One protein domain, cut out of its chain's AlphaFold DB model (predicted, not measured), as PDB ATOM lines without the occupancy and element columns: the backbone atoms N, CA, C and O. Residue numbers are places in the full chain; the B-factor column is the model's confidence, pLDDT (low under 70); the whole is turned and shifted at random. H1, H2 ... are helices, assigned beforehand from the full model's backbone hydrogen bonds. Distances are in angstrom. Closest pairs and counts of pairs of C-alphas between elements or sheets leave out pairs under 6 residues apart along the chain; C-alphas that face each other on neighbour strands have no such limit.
ATOM      1  N   SER A 134      19.992 -16.964  34.341       85.56
ATOM      2  CA  SER A 134      18.699 -17.500  34.808       85.56
ATOM      3  C   SER A 134      17.529 -16.509  34.709       85.56
ATOM      4  O   SER A 134      16.375 -16.923  34.773       85.56
ATOM      5  N   GLY A 135      17.810 -15.212  34.585       82.69
ATOM      6  CA  GLY A 135      16.822 -14.143  34.432       82.69
ATOM      7  C   GLY A 135      17.485 -12.765  34.436       82.69
ATOM      8  O   GLY A 135      18.652 -12.652  34.812       82.69
ATOM      9  N   MET A 136      16.755 -11.724  34.023       86.12
ATOM     10  CA  MET A 136      17.343 -10.410  33.718       86.12
ATOM     11  C   MET A 136      18.031  -9.771  34.928       86.12
ATOM     12  O   MET A 136      19.168  -9.326  34.814       86.12
ATOM     13  N   ASP A 137      17.401  -9.792  36.104       86.75
ATOM     14  CA  ASP A 137      17.974  -9.179  37.310       86.75
ATOM     15  C   ASP A 137      19.264  -9.883  37.751       86.75
ATOM     16  O   ASP A 137      20.255  -9.240  38.100       86.75
ATOM     17  N   ALA A 138      19.270 -11.220  37.697       86.94
ATOM     18  CA  ALA A 138      20.447 -12.025  38.004       86.94
ATOM     19  C   ALA A 138      21.566 -11.780  36.981       86.94
ATOM     20  O   ALA A 138      22.725 -11.644  37.363       86.94
ATOM     21  N   PHE A 139      21.201 -11.660  35.706       86.81
ATOM     22  CA  PHE A 139      22.116 -11.387  34.607       86.81
ATOM     23  C   PHE A 139      22.773 -10.018  34.724       86.81
ATOM     24  O   PHE A 139      24.000  -9.928  34.731       86.81
ATOM     25  N   VAL A 140      21.987  -8.952  34.870       86.94
ATOM     26  CA  VAL A 140      22.516  -7.587  34.985       86.94
ATOM     27  C   VAL A 140      23.419  -7.467  36.209       86.94
ATOM     28  O   VAL A 140      24.536  -6.960  36.089       86.94
ATOM     29  N   LYS A 141      22.983  -7.997  37.358       89.06
ATOM     30  CA  LYS A 141      23.767  -7.970  38.598       89.06
ATOM     31  C   LYS A 141      25.118  -8.666  38.442       89.06
ATOM     32  O   LYS A 141      26.134  -8.145  38.897       89.06
ATOM     33  N   ASP A 142      25.146  -9.826  37.791       88.94
ATOM     34  CA  ASP A 142      26.377 -10.600  37.635       88.94
ATOM     35  C   ASP A 142      27.326  -9.962  36.603       88.94
ATOM     36  O   ASP A 142      28.538  -9.911  36.812       88.94
ATOM     37  N   ILE A 143      26.789  -9.358  35.534       86.38
ATOM     38  CA  ILE A 143      27.578  -8.549  34.588       86.38
ATOM     39  C   ILE A 143      28.212  -7.345  35.284       86.38
ATOM     40  O   ILE A 143      29.407  -7.108  35.107       86.38
ATOM     41  N   GLN A 144      27.448  -6.608  36.095       86.88
ATOM     42  CA  GLN A 144      27.959  -5.479  36.879       86.88
ATOM     43  C   GLN A 144      29.067  -5.934  37.835       86.88
ATOM     44  O   GLN A 144      30.141  -5.333  37.889       86.88
ATOM     45  N   GLN A 145      28.869  -7.053  38.532       87.94
ATOM     46  CA  GLN A 145      29.885  -7.616  39.418       87.94
ATOM     47  C   GLN A 145      31.171  -7.995  38.666       87.94
ATOM     48  O   GLN A 145      32.269  -7.699  39.140       87.94
ATOM     49  N   LEU A 146      31.058  -8.591  37.475       87.75
ATOM     50  CA  LEU A 146      32.205  -8.893  36.614       87.75
ATOM     51  C   LEU A 146      32.887  -7.614  36.097       87.75
ATOM     52  O   LEU A 146      34.114  -7.560  36.045       87.75
ATOM     53  N   LEU A 147      32.132  -6.556  35.776       84.88
ATOM     54  CA  LEU A 147      32.672  -5.246  35.381       84.88
ATOM     55  C   LEU A 147      33.508  -4.600  36.493       84.88
ATOM     56  O   LEU A 147      34.574  -4.042  36.217       84.88
ATOM     57  N   HIS A 148      33.077  -4.718  37.752       81.19
ATOM     58  CA  HIS A 148      33.827  -4.208  38.902       81.19
ATOM     59  C   HIS A 148      35.193  -4.887  39.085       81.19
ATOM     60  O   HIS A 148      36.111  -4.268  39.624       81.19
ATOM     61  N   GLN A 149      35.347  -6.123  38.604       82.69
ATOM     62  CA  GLN A 149      36.595  -6.887  38.677       82.69
ATOM     63  C   GLN A 149      37.567  -6.575  37.529       82.69
ATOM     64  O   GLN A 149      38.729  -6.978  37.588       82.69
ATOM     65  N   LEU A 150      37.132  -5.846  36.494       80.69
ATOM     66  CA  LEU A 150      37.977  -5.505  35.353       80.69
ATOM     67  C   LEU A 150      38.790  -4.222  35.622       80.69
ATOM     68  O   LEU A 150      38.209  -3.165  35.907       80.69
ATOM     69  N   PRO A 151      40.131  -4.270  35.506       73.38
ATOM     70  CA  PRO A 151      40.961  -3.072  35.562       73.38
ATOM     71  C   PRO A 151      40.761  -2.221  34.296       73.38
ATOM     72  O   PRO A 151      40.654  -2.755  33.194       73.38
ATOM     73  N   ASN A 152      40.734  -0.894  34.453       75.50
ATOM     74  CA  ASN A 152      40.642   0.096  33.364       75.50
ATOM     75  C   ASN A 152      39.390   0.001  32.467       75.50
ATOM     76  O   ASN A 152      39.403   0.483  31.336       75.50
ATOM     77  N   ALA A 153      38.305  -0.614  32.943       74.62
ATOM     78  CA  ALA A 153      37.031  -0.596  32.232       74.62
ATOM     79  C   ALA A 153      36.335   0.767  32.392       74.62
ATOM     80  O   ALA A 153      36.287   1.310  33.497       74.62
ATOM     81  N   ASP A 154      35.747   1.283  31.310       78.50
ATOM     82  CA  ASP A 154      34.848   2.440  31.363       78.50
ATOM     83  C   ASP A 154      33.487   2.004  31.934       78.50
ATOM     84  O   ASP A 154      32.555   1.632  31.216       78.50
ATOM     85  N   ARG A 155      33.441   1.917  33.268       80.06
ATOM     86  CA  ARG A 155      32.335   1.311  34.022       80.06
ATOM     87  C   ARG A 155      31.025   2.044  33.797       80.06
ATOM     88  O   ARG A 155      30.013   1.400  33.576       80.06
ATOM     89  N   GLU A 156      31.058   3.372  33.771       80.25
ATOM     90  CA  GLU A 156      29.853   4.180  33.609       80.25
ATOM     91  C   GLU A 156      29.160   3.897  32.270       80.25
ATOM     92  O   GLU A 156      27.942   3.711  32.223       80.25
ATOM     93  N   ILE A 157      29.931   3.807  31.182       80.38
ATOM     94  CA  ILE A 157      29.381   3.477  29.865       80.38
ATOM     95  C   ILE A 157      28.850   2.042  29.845       80.38
ATOM     96  O   ILE A 157      27.764   1.802  29.317       80.38
ATOM     97  N   LEU A 158      29.596   1.085  30.402       80.81
ATOM     98  CA  LEU A 158      29.234  -0.335  30.363       80.81
ATOM     99  C   LEU A 158      28.016  -0.654  31.247       80.81
ATOM    100  O   LEU A 158      27.147  -1.414  30.816       80.81
ATOM    101  N   ASP A 159      27.902  -0.015  32.411       82.50
ATOM    102  CA  ASP A 159      26.755  -0.134  33.315       82.50
ATOM    103  C   ASP A 159      25.490   0.473  32.694       82.50
ATOM    104  O   ASP A 159      24.417  -0.135  32.721       82.50
ATOM    105  N   ARG A 160      25.608   1.639  32.045       80.25
ATOM    106  CA  ARG A 160      24.495   2.219  31.276       80.25
ATOM    107  C   ARG A 160      24.082   1.311  30.120       80.25
ATOM    108  O   ARG A 160      22.891   1.164  29.864       80.25
ATOM    109  N   ASN A 161      25.043   0.686  29.437       81.12
ATOM    110  CA  ASN A 161      24.764  -0.214  28.317       81.12
ATOM    111  C   ASN A 161      23.966  -1.446  28.761       81.12
ATOM    112  O   ASN A 161      22.999  -1.828  28.103       81.12
ATOM    113  N   ILE A 162      24.344  -2.059  29.889       83.25
ATOM    114  CA  ILE A 162      23.647  -3.248  30.387       83.25
ATOM    115  C   ILE A 162      22.262  -2.908  30.955       83.25
ATOM    116  O   ILE A 162      21.312  -3.652  30.719       83.25
ATOM    117  N   ALA A 163      22.107  -1.752  31.610       80.06
ATOM    118  CA  ALA A 163      20.802  -1.266  32.057       80.06
ATOM    119  C   ALA A 163      19.877  -0.935  30.871       80.06
ATOM    120  O   ALA A 163      18.698  -1.284  30.881       80.06
ATOM    121  N   TYR A 164      20.417  -0.315  29.816       77.88
ATOM    122  CA  TYR A 164      19.669  -0.038  28.590       77.88
ATOM    123  C   TYR A 164      19.232  -1.326  27.882       77.88
ATOM    124  O   TYR A 164      18.102  -1.419  27.409       77.88
ATOM    125  N   PHE A 165      20.089  -2.348  27.860       76.19
ATOM    126  CA  PHE A 165      19.742  -3.665  27.329       76.19
ATOM    127  C   PHE A 165      18.557  -4.304  28.064       76.19
ATOM    128  O   PHE A 165      17.626  -4.777  27.414       76.19
ATOM    129  N   ALA A 166      18.553  -4.271  29.401       78.81
ATOM    130  CA  ALA A 166      17.418  -4.741  30.192       78.81
ATOM    131  C   ALA A 166      16.137  -3.957  29.858       78.81
ATOM    132  O   ALA A 166      15.087  -4.554  29.615       78.81
ATOM    133  N   HIS A 167      16.253  -2.631  29.747       74.38
ATOM    134  CA  HIS A 167      15.137  -1.748  29.424       74.38
ATOM    135  C   HIS A 167      14.511  -2.037  28.053       74.38
ATOM    136  O   HIS A 167      13.289  -2.132  27.952       74.38
ATOM    137  N   VAL A 168      15.327  -2.226  27.009       70.88
ATOM    138  CA  VAL A 168      14.852  -2.570  25.653       70.88
ATOM    139  C   VAL A 168      14.070  -3.886  25.644       70.88
ATOM    140  O   VAL A 168      13.121  -4.029  24.879       70.88
ATOM    141  N   LEU A 169      14.429  -4.825  26.519       74.94
ATOM    142  CA  LEU A 169      13.738  -6.107  26.676       74.94
ATOM    143  C   LEU A 169      12.554  -6.043  27.658       74.94
ATOM    144  O   LEU A 169      12.024  -7.077  28.049       74.94
ATOM    145  N   GLY A 170      12.118  -4.843  28.053       75.56
ATOM    146  CA  GLY A 170      10.937  -4.638  28.893       75.56
ATOM    147  C   GLY A 170      11.184  -4.783  30.396       75.56
ATOM    148  O   GLY A 170      10.224  -4.829  31.163       75.56
ATOM    149  N   HIS A 171      12.441  -4.826  30.837       75.44
ATOM    150  CA  HIS A 171      12.802  -4.902  32.250       75.44
ATOM    151  C   HIS A 171      13.296  -3.543  32.756       75.44
ATOM    152  O   HIS A 171      14.326  -3.030  32.320       75.44
ATOM    153  N   SER A 172      12.570  -2.940  33.697       61.72
ATOM    154  CA  SER A 172      13.045  -1.765  34.430       61.72
ATOM    155  C   SER A 172      13.859  -2.211  35.640       61.72
ATOM    156  O   SER A 172      13.314  -2.851  36.538       61.72
ATOM    157  N   MET A 173      15.140  -1.851  35.676       58.06
ATOM    158  CA  MET A 173      15.958  -2.005  36.879       58.06
ATOM    159  C   MET A 173      15.447  -1.015  37.939       58.06
ATOM    160  O   MET A 173      15.334   0.176  37.640       58.06
ATOM    161  N   ALA A 174      15.085  -1.517  39.124       50.53
ATOM    162  CA  ALA A 174      14.665  -0.706  40.272       50.53
ATOM    163  C   ALA A 174      15.852  -0.030  40.973       50.53
ATOM    164  O   ALA A 174      16.945  -0.643  41.000       50.53
TER     165      ALA A 174
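Overview. This is residues 134 to 174 of the 174 residues of an uncharacterized protein of Paenibacillus alvei (strain ATCC 6344 / DSM 29 / NBRC 3343 / NCIMB 9371 / NCTC 6352) (UniProt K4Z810). Two helices of nearly equal length, H2 and H1, lie side by side as a helical hairpin, with the loop of residues 149 to 154 sticking out at one end. The printed part has 41 residues with two named helices, H1 then H2, and no named strand; its class is all helix. It is compact, with a radius of gyration of the C-alphas of 10.2 A, yet elongated in outline, spanning 30 by 20 by 14 A.

Arrangement. Start at H2, residues 155 to 168, the longest helix, and look across to H1, residues 136 to 148. They touch, and the closest C-alphas, those of Ile 162 and Val 140, are 6.4 A apart. Their lines stand at a shallow tilt of 10 degrees, and they run opposite ways. In both helices every O i to N i+4 pair is within hydrogen-bond range.

Along the chain. Find C-alpha 155 at (32.335, 1.311, 34.022); from there H2 runs 19.8 A to C-alpha 168. H1 begins at C-alpha 136, (17.343, -10.410, 33.718), and runs 18.4 A to C-alpha 148 at (33.827, -4.208, 38.902).

Size, cuts and confidence. The two C-alphas farthest apart, those of Pro 151 and Gly 170, are 30.8 A apart. The printed part has no cut, and the link from H1 to H2 is short. Look at the B-factor column for residues 172 to 174, where pLDDT is under 70; Ala 174 is the chain's last residue.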